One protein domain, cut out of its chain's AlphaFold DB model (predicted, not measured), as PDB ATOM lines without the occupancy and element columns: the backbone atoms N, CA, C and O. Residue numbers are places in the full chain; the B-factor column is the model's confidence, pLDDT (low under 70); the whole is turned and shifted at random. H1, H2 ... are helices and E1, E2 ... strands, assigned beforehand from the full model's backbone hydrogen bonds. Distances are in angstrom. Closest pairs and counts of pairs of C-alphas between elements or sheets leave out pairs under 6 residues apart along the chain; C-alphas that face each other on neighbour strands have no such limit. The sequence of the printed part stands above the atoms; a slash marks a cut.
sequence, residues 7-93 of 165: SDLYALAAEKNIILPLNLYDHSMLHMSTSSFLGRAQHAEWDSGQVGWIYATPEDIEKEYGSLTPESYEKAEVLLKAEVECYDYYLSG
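This is residues 7 to 93 of the 165 residues of an uncharacterized protein of bioreactor metagenome (UniProt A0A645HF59). A narrow sheet of three antiparallel strands, in the order E2, E1, E3, has one long helix, H4, running slantwise over one face: two layers. The short helices H1 and H2 only graze the sheet, while H3 sits where the chain turns from E3 back into H4. The printed part has 87 residues, with four named helices and three named strands in the order H1, E1, E2, H2, E3, H3, H4; the class is mixed. It is only just loose, close to compact, with a radius of gyration of the C-alphas of 14.7 A, and flat, spanning 43 by 32 by 16 A.

E1, residues 18 to 27, is the inner strand. E2, residues 29 to 33, forms an antiparallel hairpin with it; N 25 and O 31 are 2.8 A apart, within hydrogen-bond range. E3, residues 48 to 56, is antiparallel to E1 at 152 degrees, with N 20 and O 54 within hydrogen-bond range at 2.9 A. H4, residues 70 to 91, is on the sheet at a height of 6.6 A, over E3, at 42 degrees to it on the local plane; the closest C-alphas of H4 and E2, Asp 88 and Met 32, are 5.0 A apart. H2, residues 44 to 47, belongs to a split strand-helix-strand unit, E2, H2, E3, two strands running the same way with E1 between them; its crossover is right-handed. H3, residues 58 to 65, touches residues 72 to 76 of H4 alone, about perpendicular at 86 degrees; the closest C-alphas, Tyr 65 and Ser 72, are 6.1 A apart. H1, residues 7 to 14, is apart from H4. In H1, H3 and H4 every O i to N i+4 pair is within hydrogen-bond range; H2 is too short for one.

H1 begins at C-alpha 7 (1.716, 98.804, -59.836). E1 is 28.9 A long, E2 13.4 A and E3 24.3 A. H4 is 31.8 A long and ends at C-alpha 91 (13.425, 82.024, -38.777).

The C-alphas farthest apart, Gln 42 and Gly 66, are 44.4 A apart. The printed part has no cut and no long link. No printed residue is under 70 in pLDDT.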
ATOM      1  N   SER A   7       0.452  98.540 -59.139       88.12
ATOM      2  CA  SER A   7       1.716  98.804 -59.836       88.12
ATOM      3  C   SER A   7       2.016 100.296 -59.960       88.12
ATOM      4  O   SER A   7       3.164 100.703 -59.803       88.12
ATOM      5  N   ASP A   8       0.991 101.110 -60.206       91.62
ATOM      6  CA  ASP A   8       1.139 102.556 -60.366       91.62
ATOM      7  C   ASP A   8       1.404 103.207 -59.006       91.62
ATOM      8  O   ASP A   8       2.273 104.066 -58.879       91.62
ATOM      9  N   LEU A   9       0.700 102.746 -57.964       89.06
ATOM     10  CA  LEU A   9       0.942 103.167 -56.583       89.06
ATOM     11  C   LEU A   9       2.358 102.805 -56.122       89.06
ATOM     12  O   LEU A   9       3.024 103.629 -55.498       89.06
ATOM     13  N   TYR A  10       2.836 101.604 -56.461       90.06
ATOM     14  CA  TYR A  10       4.202 101.180 -56.167       90.06
ATOM     15  C   TYR A  10       5.231 102.055 -56.884       90.06
ATOM     16  O   TYR A  10       6.160 102.538 -56.246       90.06
ATOM     17  N   ALA A  11       5.050 102.309 -58.184       91.88
ATOM     18  CA  ALA A  11       5.963 103.149 -58.957       91.88
ATOM     19  C   ALA A  11       6.054 104.575 -58.387       91.88
ATOM     20  O   ALA A  11       7.149 105.119 -58.270       91.88
ATOM     21  N   LEU A  12       4.919 105.151 -57.973       92.62
ATOM     22  CA  LEU A  12       4.875 106.455 -57.305       92.62
ATOM     23  C   LEU A  12       5.602 106.438 -55.953       92.62
ATOM     24  O   LEU A  12       6.318 107.379 -55.622       92.62
ATOM     25  N   ALA A  13       5.437 105.376 -55.162       93.19
ATOM     26  CA  ALA A  13       6.110 105.252 -53.873       93.19
ATOM     27  C   ALA A  13       7.629 105.046 -54.033       93.19
ATOM     28  O   ALA A  13       8.414 105.662 -53.312       93.19
ATOM     29  N   ALA A  14       8.050 104.236 -55.003       93.19
ATOM     30  CA  ALA A  14       9.452 103.927 -55.274       93.19
ATOM     31  C   ALA A  14      10.231 105.092 -55.917       93.19
ATOM     32  O   ALA A  14      11.452 105.024 -56.015       93.19
ATOM     33  N   GLU A  15       9.564 106.177 -56.337       92.69
ATOM     34  CA  GLU A  15      10.236 107.363 -56.895       92.69
ATOM     35  C   GLU A  15      11.155 108.043 -55.867       92.69
ATOM     36  O   GLU A  15      12.187 108.609 -56.227       92.69
ATOM     37  N   LYS A  16      10.776 107.996 -54.584       90.44
ATOM     38  CA  LYS A  16      11.515 108.651 -53.493       90.44
ATOM     39  C   LYS A  16      12.003 107.696 -52.417       90.44
ATOM     40  O   LYS A  16      12.924 108.043 -51.690       90.44
ATOM     41  N   ASN A  17      11.378 106.533 -52.282       96.75
ATOM     42  CA  ASN A  17      11.667 105.598 -51.205       96.75
ATOM     43  C   ASN A  17      12.428 104.392 -51.745       96.75
ATOM     44  O   ASN A  17      12.176 103.942 -52.863       96.75
ATOM     45  N   ILE A  18      13.288 103.814 -50.914       97.81
ATOM     46  CA  ILE A  18      13.789 102.460 -51.153       97.81
ATOM     47  C   ILE A  18      12.700 101.514 -50.667       97.81
ATOM     48  O   ILE A  18      12.296 101.606 -49.512       97.81
ATOM     49  N   ILE A  19      12.205 100.633 -51.534       97.62
ATOM     50  CA  ILE A  19      11.160  99.660 -51.197       97.62
ATOM     51  C   ILE A  19      11.606  98.291 -51.707       97.62
ATOM     52  O   ILE A  19      11.816  98.114 -52.906       97.62
ATOM     53  N   LEU A  20      11.745  97.323 -50.802       97.88
ATOM     54  CA  LEU A  20      12.170  95.958 -51.111       97.88
ATOM     55  C   LEU A  20      11.053  94.961 -50.757       97.88
ATOM     56  O   LEU A  20      10.448  95.079 -49.686       97.88
ATOM     57  N   PRO A  21      10.738  93.986 -51.631       97.12
ATOM     58  CA  PRO A  21       9.687  93.009 -51.364       97.12
ATOM     59  C   PRO A  21      10.150  91.996 -50.323       97.12
ATOM     60  O   PRO A  21      11.218  91.423 -50.468       97.12
ATOM     61  N   LEU A  22       9.329  91.704 -49.319       98.38
ATOM     62  CA  LEU A  22       9.583  90.608 -48.387       98.38
ATOM     63  C   LEU A  22       8.956  89.330 -48.936       98.38
ATOM     64  O   LEU A  22       7.733  89.250 -49.061       98.38
ATOM     65  N   ASN A  23       9.788  88.351 -49.276       98.06
ATOM     66  CA  ASN A  23       9.365  87.035 -49.739       98.06
ATOM     67  C   ASN A  23       9.611  86.020 -48.629       98.06
ATOM     68  O   ASN A  23      10.708  85.993 -48.079       98.06
ATOM     69  N   LEU A  24       8.611  85.193 -48.340       98.00
ATOM     70  CA  LEU A  24       8.701  84.086 -47.392       98.00
ATOM     71  C   LEU A  24       8.746  82.768 -48.167       98.00
ATOM     72  O   LEU A  24       8.013  82.609 -49.145       98.00
ATOM     73  N   TYR A  25       9.584  81.839 -47.723       97.25
ATOM     74  CA  TYR A  25       9.604  80.443 -48.145       97.25
ATOM     75  C   TYR A  25       9.326  79.554 -46.928       97.25
ATOM     76  O   TYR A  25      10.015  79.669 -45.917       97.25
ATOM     77  N   ASP A  26       8.303  78.708 -47.023       95.38
ATOM     78  CA  ASP A  26       7.809  77.842 -45.952       95.38
ATOM     79  C   ASP A  26       7.902  76.372 -46.375       95.38
ATOM     80  O   ASP A  26       6.985  75.811 -46.974       95.38
ATOM     81  N   HIS A  27       9.048  75.749 -46.094       91.56
ATOM     82  CA  HIS A  27       9.289  74.350 -46.441       91.56
ATOM     83  C   HIS A  27      10.062  73.635 -45.330       91.56
ATOM     84  O   HIS A  27      11.265  73.402 -45.429       91.56
ATOM     85  N   SER A  28       9.357  73.270 -44.255       85.06
ATOM     86  CA  SER A  28       9.889  72.679 -43.005       85.06
ATOM     87  C   SER A  28      10.709  73.636 -42.133       85.06
ATOM     88  O   SER A  28      10.621  73.558 -40.911       85.06
ATOM     89  N   MET A  29      11.458  74.551 -42.747       85.38
ATOM     90  CA  MET A  29      12.040  75.734 -42.114       85.38
ATOM     91  C   MET A  29      11.522  76.984 -42.821       85.38
ATOM     92  O   MET A  29      11.223  76.949 -44.020       85.38
ATOM     93  N   LEU A  30      11.406  78.073 -42.065       94.44
ATOM     94  CA  LEU A  30      11.001  79.362 -42.603       94.44
ATOM     95  C   LEU A  30      12.234  80.129 -43.066       94.44
ATOM     96  O   LEU A  30      13.215  80.222 -42.333       94.44
ATOM     97  N   HIS A  31      12.144  80.717 -44.256       96.31
ATOM     98  CA  HIS A  31      13.157  81.622 -44.781       96.31
ATOM     99  C   HIS A  31      12.546  82.915 -45.311       96.31
ATOM    100  O   HIS A  31      11.479  82.901 -45.924       96.31
ATOM    101  N   MET A  32      13.244  84.032 -45.131       97.94
ATOM    102  CA  MET A  32      12.856  85.358 -45.599       97.94
ATOM    103  C   MET A  32      13.929  85.941 -46.521       97.94
ATOM    104  O   MET A  32      15.125  85.808 -46.292       97.94
ATOM    105  N   SER A  33      13.516  86.624 -47.589       97.88
ATOM    106  CA  SER A  33      14.451  87.304 -48.487       97.88
ATOM    107  C   SER A  33      13.824  88.524 -49.147       97.88
ATOM    108  O   SER A  33      12.640  88.531 -49.490       97.88
ATOM    109  N   THR A  34      14.653  89.532 -49.435       98.25
ATOM    110  CA  THR A  34      14.257  90.666 -50.282       98.25
ATOM    111  C   THR A  34      14.126  90.301 -51.769       98.25
ATOM    112  O   THR A  34      13.805  91.148 -52.601       98.25
ATOM    113  N   SER A  35      14.418  89.049 -52.129       97.06
ATOM    114  CA  SER A  35      14.406  88.523 -53.495       97.06
ATOM    115  C   SER A  35      13.516  87.285 -53.575       97.06
ATOM    116  O   SER A  35      13.462  86.492 -52.639       97.06
ATOM    117  N   SER A  36      12.869  87.066 -54.722       95.75
ATOM    118  CA  SER A  36      11.988  85.908 -54.931       95.75
ATOM    119  C   SER A  36      12.720  84.569 -54.766       95.75
ATOM    120  O   SER A  36      13.888  84.445 -55.157       95.75
ATOM    121  N   PHE A  37      12.027  83.569 -54.214       96.19
ATOM    122  CA  PHE A  37      12.491  82.180 -54.121       96.19
ATOM    123  C   PHE A  37      12.119  81.330 -55.344       96.19
ATOM    124  O   PHE A  37      12.636  80.221 -55.488       96.19
ATOM    125  N   LEU A  38      11.275  81.842 -56.247       94.75
ATOM    126  CA  LEU A  38      10.881  81.135 -57.469       94.75
ATOM    127  C   LEU A  38      12.114  80.716 -58.282       94.75
ATOM    128  O   LEU A  38      13.086  81.466 -58.402       94.75
ATOM    129  N   GLY A  39      12.093  79.493 -58.810       93.44
ATOM    130  CA  GLY A  39      13.224  78.893 -59.520       93.44
ATOM    131  C   GLY A  39      14.450  78.516 -58.672       93.44
ATOM    132  O   GLY A  39      15.373  77.914 -59.222       93.44
ATOM    133  N   ARG A  40      14.496  78.811 -57.361       93.00
ATOM    134  CA  ARG A  40      15.613  78.385 -56.485       93.00
ATOM    135  C   ARG A  40      15.512  76.918 -56.065       93.00
ATOM    136  O   ARG A  40      16.530  76.264 -55.871       93.00
ATOM    137  N   ALA A  41      14.292  76.406 -55.943       89.38
ATOM    138  CA  ALA A  41      13.990  75.010 -55.655       89.38
ATOM    139  C   ALA A  41      12.672  74.627 -56.332       89.38
ATOM    140  O   ALA A  41      11.817  75.483 -56.550       89.38
ATOM    141  N   GLN A  42      12.473  73.335 -56.615       90.12
ATOM    142  CA  GLN A  42      11.215  72.856 -57.197       90.12
ATOM    143  C   GLN A  42      10.008  73.245 -56.325       90.12
ATOM    144  O   GLN A  42       8.939  73.525 -56.852       90.12
ATOM    145  N   HIS A  43      10.192  73.267 -55.003       91.88
ATOM    146  CA  HIS A  43       9.115  73.461 -54.034       91.88
ATOM    147  C   HIS A  43       8.744  74.934 -53.859       91.88
ATOM    148  O   HIS A  43       7.612  75.260 -53.525       91.88
ATOM    149  N   ALA A  44       9.673  75.840 -54.168       93.62
ATOM    150  CA  ALA A  44       9.460  77.272 -54.018       93.62
ATOM    151  C   ALA A  44       8.305  77.803 -54.884       93.62
ATOM    152  O   ALA A  44       7.724  78.829 -54.553       93.62
ATOM    153  N   GLU A  45       7.930  77.103 -55.957       92.81
ATOM    154  CA  GLU A  45       6.791  77.476 -56.805       92.81
ATOM    155  C   GLU A  45       5.435  77.425 -56.073       92.81
ATOM    156  O   GLU A  45       4.484  78.076 -56.502       92.81
ATOM    157  N   TRP A  46       5.329  76.660 -54.984       93.81
ATOM    158  CA  TRP A  46       4.106  76.529 -54.177       93.81
ATOM    159  C   TRP A  46       4.305  76.907 -52.708       93.81
ATOM    160  O   TRP A  46       3.362  77.385 -52.083       93.81
ATOM    161  N   ASP A  47       5.524  76.759 -52.195       95.94
ATOM    162  CA  ASP A  47       5.878  77.026 -50.800       95.94
ATOM    163  C   ASP A  47       6.471  78.431 -50.591       95.94
ATOM    164  O   ASP A  47       6.981  78.733 -49.516       95.94
ATOM    165  N   SER A  48       6.453  79.315 -51.600       96.81
ATOM    166  CA  SER A  48       6.938  80.694 -51.447       96.81
ATOM    167  C   SER A  48       5.996  81.757 -51.998       96.81
ATOM    168  O   SER A  48       5.189  81.516 -52.896       96.81
ATOM    169  N   GLY A  49       6.122  82.973 -51.470       96.12
ATOM    170  CA  GLY A  49       5.382  84.127 -51.964       96.12
ATOM    171  C   GLY A  49       5.805  85.436 -51.310       96.12
ATOM    172  O   GLY A  49       6.452  85.454 -50.262       96.12
ATOM    173  N   GLN A  50       5.420  86.552 -51.931       96.38
ATOM    174  CA  GLN A  50       5.600  87.868 -51.331       96.38
ATOM    175  C   GLN A  50       4.578  88.076 -50.206       96.38
ATOM    176  O   GLN A  50       3.372  87.993 -50.432       96.38
ATOM    177  N   VAL A  51       5.065  88.396 -49.010       96.94
ATOM    178  CA  VAL A  51       4.255  88.592 -47.796       96.94
ATOM    179  C   VAL A  51       4.242  90.038 -47.302       96.94
ATOM    180  O   VAL A  51       3.437  90.387 -46.443       96.94
ATOM    181  N   GLY A  52       5.096  90.907 -47.850       95.81
ATOM    182  CA  GLY A  52       5.132  92.309 -47.452       95.81
ATOM    183  C   GLY A  52       6.200  93.131 -48.161       95.81
ATOM    184  O   GLY A  52       6.662  92.784 -49.252       95.81
ATOM    185  N   TRP A  53       6.573  94.230 -47.512       96.75
ATOM    186  CA  TRP A  53       7.598  95.169 -47.952       96.75
ATOM    187  C   TRP A  53       8.390  95.668 -46.747       96.75
ATOM    188  O   TRP A  53       7.822  95.850 -45.672       96.75
ATOM    189  N   ILE A  54       9.670  95.941 -46.963       98.19
ATOM    190  CA  ILE A  54      10.509  96.749 -46.079       98.19
ATOM    191  C   ILE A  54      10.929  98.000 -46.853       98.19
ATOM    192  O   ILE A  54      11.116  97.934 -48.073       98.19
ATOM    193  N   TYR A  55      11.006  99.152 -46.191       98.00
ATOM    194  CA  TYR A  55      11.277 100.408 -46.878       98.00
ATOM    195  C   TYR A  55      12.041 101.412 -46.018       98.00
ATOM    196  O   TYR A  55      11.984 101.359 -44.794       98.00
ATOM    197  N   ALA A  56      12.699 102.355 -46.690       98.25
ATOM    198  CA  ALA A  56      13.307 103.534 -46.085       98.25
ATOM    199  C   ALA A  56      12.876 104.790 -46.849       98.25
ATOM    200  O   ALA A  56      12.900 104.820 -48.088       98.25
ATOM    201  N   THR A  57      12.470 105.817 -46.104       98.12
ATOM    202  CA  THR A  57      12.097 107.126 -46.658       98.12
ATOM    203  C   THR A  57      13.317 108.040 -46.785       98.12
ATOM    204  O   THR A  57      14.298 107.833 -46.067       98.12
ATOM    205  N   PRO A  58      13.300 109.076 -47.647       97.94
ATOM    206  CA  PRO A  58      14.344 110.100 -47.646       97.94
ATOM    207  C   PRO A  58      14.578 110.699 -46.257       97.94
ATOM    208  O   PRO A  58      15.718 110.907 -45.866       97.94
ATOM    209  N   GLU A  59      13.517 110.940 -45.490       98.19
ATOM    210  CA  GLU A  59      13.619 111.478 -44.137       98.19
ATOM    211  C   GLU A  59      14.390 110.534 -43.200       98.19
ATOM    212  O   GLU A  59      15.230 110.992 -42.424       98.19
ATOM    213  N   ASP A  60      14.156 109.222 -43.297       98.06
ATOM    214  CA  ASP A  60      14.886 108.219 -42.511       98.06
ATOM    215  C   ASP A  60      16.350 108.102 -42.960       98.06
ATOM    216  O   ASP A  60      17.250 108.042 -42.123       98.06
ATOM    217  N   ILE A  61      16.608 108.140 -44.273       98.25
ATOM    218  CA  ILE A  61      17.965 108.084 -44.842       98.25
ATOM    219  C   ILE A  61      18.776 109.317 -44.424       98.25
ATOM    220  O   ILE A  61      19.928 109.194 -44.009       98.25
ATOM    221  N   GLU A  62      18.189 110.514 -44.505       98.00
ATOM    222  CA  GLU A  62      18.846 111.749 -44.073       98.00
ATOM    223  C   GLU A  62      19.096 111.749 -42.564       98.00
ATOM    224  O   GLU A  62      20.150 112.196 -42.116       98.00
ATOM    225  N   LYS A  63      18.164 111.214 -41.773       98.19
ATOM    226  CA  LYS A  63      18.331 111.084 -40.325       98.19
ATOM    227  C   LYS A  63      19.477 110.138 -39.952       98.19
ATOM    228  O   LYS A  63      20.224 110.459 -39.032       98.19
ATOM    229  N   GLU A  64      19.605 109.006 -40.640       97.69
ATOM    230  CA  GLU A  64      20.614 107.982 -40.339       97.69
ATOM    231  C   GLU A  64      22.010 108.374 -40.844       97.69
ATOM    232  O   GLU A  64      23.000 108.273 -40.120       97.69
ATOM    233  N   TYR A  65      22.106 108.880 -42.077       97.50
ATOM    234  CA  TYR A  65      23.390 109.132 -42.744       97.50
ATOM    235  C   TYR A  65      23.753 110.619 -42.864       97.50
ATOM    236  O   TYR A  65      24.830 110.961 -43.356       97.50
ATOM    237  N   GLY A  66      22.870 111.524 -42.438       97.56
ATOM    238  CA  GLY A  66      23.085 112.973 -42.438       97.56
ATOM    239  C   GLY A  66      23.038 113.643 -43.815       97.56
ATOM    240  O   GLY A  66      23.227 114.857 -43.902       97.56
ATOM    241  N   SER A  67      22.840 112.888 -44.901       95.81
ATOM    242  CA  SER A  67      22.778 113.429 -46.261       95.81
ATOM    243  C   SER A  67      22.050 112.498 -47.231       95.81
ATOM    244  O   SER A  67      22.023 111.287 -47.049       95.81
ATOM    245  N   LEU A  68      21.495 113.067 -48.305       97.38
ATOM    246  CA  LEU A  68      20.804 112.335 -49.373       97.38
ATOM    247  C   LEU A  68      21.705 112.146 -50.599       97.38
ATOM    248  O   LEU A  68      21.449 112.678 -51.679       97.38
ATOM    249  N   THR A  69      22.802 111.413 -50.419       97.00
ATOM    250  CA  THR A  69      23.756 111.076 -51.491       97.00
ATOM    251  C   THR A  69      23.496 109.676 -52.051       97.00
ATOM    252  O   THR A  69      22.969 108.839 -51.322       97.00
ATOM    253  N   PRO A  70      23.917 109.358 -53.292       96.75
ATOM    254  CA  PRO A  70      23.828 107.992 -53.819       96.75
ATOM    255  C   PRO A  70      24.432 106.931 -52.886       96.75
ATOM    256  O   PRO A  70      23.851 105.868 -52.717       96.75
ATOM    257  N   GLU A  71      25.539 107.258 -52.211       97.62
ATOM    258  CA  GLU A  71      26.163 106.395 -51.198       97.62
ATOM    259  C   GLU A  71      25.247 106.149 -49.988       97.62
ATOM    260  O   GLU A  71      25.199 105.039 -49.467       97.62
ATOM    261  N   SER A  72      24.499 107.161 -49.538       97.75
ATOM    262  CA  SER A  72      23.560 107.014 -48.414       97.75
ATOM    263  C   SER A  72      22.374 106.123 -48.787       97.75
ATOM    264  O   SER A  72      21.948 105.307 -47.976       97.75
ATOM    265  N   TYR A  73      21.886 106.217 -50.029       97.69
ATOM    266  CA  TYR A  73      20.857 105.305 -50.542       97.69
ATOM    267  C   TYR A  73      21.382 103.868 -50.676       97.69
ATOM    268  O   TYR A  73      20.685 102.934 -50.294       97.69
ATOM    269  N   GLU A  74      22.614 103.676 -51.157       97.81
ATOM    270  CA  GLU A  74      23.233 102.347 -51.234       97.81
ATOM    271  C   GLU A  74      23.399 101.726 -49.840       97.81
ATOM    272  O   GLU A  74      23.006 100.580 -49.623       97.81
ATOM    273  N   LYS A  75      23.905 102.495 -48.865       98.12
ATOM    274  CA  LYS A  75      24.018 102.048 -47.467       98.12
ATOM    275  C   LYS A  75      22.663 101.697 -46.863       98.12
ATOM    276  O   LYS A  75      22.559 100.665 -46.209       98.12
ATOM    277  N   ALA A  76      21.639 102.511 -47.115       98.38
ATOM    278  CA  ALA A  76      20.283 102.235 -46.664       98.38
ATOM    279  C   ALA A  76      19.740 100.933 -47.275       98.38
ATOM    280  O   ALA A  76      19.216 100.094 -46.554       98.38
ATOM    281  N   GLU A  77      19.906 100.716 -48.584       98.31
ATOM    282  CA  GLU A  77      19.469  99.477 -49.238       98.31
ATOM    283  C   GLU A  77      20.201  98.246 -48.682       98.31
ATOM    284  O   GLU A  77      19.575  97.213 -48.439       98.31
ATOM    285  N   VAL A  78      21.515  98.354 -48.457       98.50
ATOM    286  CA  VAL A  78      22.316  97.301 -47.813       98.50
ATOM    287  C   VAL A  78      21.814  97.026 -46.396       98.50
ATOM    288  O   VAL A  78      21.650  95.862 -46.039       98.50
ATOM    289  N   LEU A  79      21.513  98.068 -45.616       98.44
ATOM    290  CA  LEU A  79      20.986  97.928 -44.260       98.44
ATOM    291  C   LEU A  79      19.631  97.209 -44.252       98.44
ATOM    292  O   LEU A  79      19.470  96.246 -43.511       98.44
ATOM    293  N   LEU A  80      18.691  97.596 -45.122       98.62
ATOM    294  CA  LEU A  80      17.389  96.924 -45.217       98.62
ATOM    295  C   LEU A  80      17.534  95.434 -45.563       98.62
ATOM    296  O   LEU A  80      16.812  94.597 -45.028       98.62
ATOM    297  N   LYS A  81      18.471  95.079 -46.453       98.69
ATOM    298  CA  LYS A  81      18.762  93.670 -46.768       98.69
ATOM    299  C   LYS A  81      19.349  92.933 -45.565       98.69
ATOM    300  O   LYS A  81      18.931  91.808 -45.307       98.69
ATOM    301  N   ALA A  82      20.262  93.566 -44.831       97.69
ATOM    302  CA  ALA A  82      20.878  92.996 -43.636       97.69
ATOM    303  C   ALA A  82      19.862  92.777 -42.499       97.69
ATOM    304  O   ALA A  82      19.924  91.762 -41.814       97.69
ATOM    305  N   GLU A  83      18.882  93.670 -42.319       98.12
ATOM    306  CA  GLU A  83      17.793  93.470 -41.350       98.12
ATOM    307  C   GLU A  83      16.935  92.245 -41.694       98.12
ATOM    308  O   GLU A  83      16.579  91.457 -40.816       98.12
ATOM    309  N   VAL A  84      16.632  92.056 -42.982       98.44
ATOM    310  CA  VAL A  84      15.882  90.885 -43.457       98.44
ATOM    311  C   VAL A  84      16.692  89.600 -43.299       98.44
ATOM    312  O   VAL A  84      16.130  88.591 -42.889       98.44
ATOM    313  N   GLU A  85      17.994  89.637 -43.579       97.12
ATOM    314  CA  GLU A  85      18.909  88.509 -43.368       97.12
ATOM    315  C   GLU A  85      19.032  88.145 -41.879       97.12
ATOM    316  O   GLU A  85      18.934  86.978 -41.515       97.12
ATOM    317  N   CYS A  86      19.136  89.140 -40.996       95.50
ATOM    318  CA  CYS A  86      19.128  88.925 -39.550       95.50
ATOM    319  C   CYS A  86      17.848  88.206 -39.088       95.50
ATOM    320  O   CYS A  86      17.898  87.264 -38.293       95.50
ATOM    321  N   TYR A  87      16.690  88.599 -39.628       96.12
ATOM    322  CA  TYR A  87      15.434  87.912 -39.337       96.12
ATOM    323  C   TYR A  87      15.360  86.512 -39.966       96.12
ATOM    324  O   TYR A  87      14.810  85.601 -39.351       96.12
ATOM    325  N   ASP A  88      15.941  86.307 -41.151       96.62
ATOM    326  CA  ASP A  88      16.077  84.984 -41.770       96.62
ATOM    327  C   ASP A  88      16.901  84.024 -40.902       96.62
ATOM    328  O   ASP A  88      16.496  82.874 -40.719       96.62
ATOM    329  N   TYR A  89      17.994  84.488 -40.284       94.19
ATOM    330  CA  TYR A  89      18.747  83.677 -39.321       94.19
ATOM    331  C   TYR A  89      17.864  83.212 -38.165       94.19
ATOM    332  O   TYR A  89      17.870  82.031 -37.820       94.19
ATOM    333  N   TYR A  90      17.032  84.104 -37.626       91.75
ATOM    334  CA  TYR A  90      16.087  83.737 -36.578       91.75
ATOM    335  C   TYR A  90      15.054  82.701 -37.044       91.75
ATOM    336  O   TYR A  90      14.824  81.702 -36.364       91.75
ATOM    337  N   LEU A  91      14.446  82.914 -38.214       92.94
ATOM    338  CA  LEU A  91      13.425  82.024 -38.777       92.94
ATOM    339  C   LEU A  91      13.962  80.632 -39.134       92.94
ATOM    340  O   LEU A  91      13.255  79.638 -38.962       92.94
ATOM    341  N   SER A  92      15.207  80.569 -39.598       90.88
ATOM    342  CA  SER A  92      15.887  79.329 -39.980       90.88
ATOM    343  C   SER A  92      16.555  78.610 -38.805       90.88
ATOM    344  O   SER A  92      17.117  77.534 -38.989       90.88
ATOM    345  N   GLY A  93      16.476  79.170 -37.593       87.75
ATOM    346  CA  GLY A  93      17.064  78.576 -36.392       87.75
ATOM    347  C   GLY A  93      18.584  78.721 -36.298       87.75
ATOM    348  O   GLY A  93      19.193  78.062 -35.462       87.75
TER     349      GLY A  93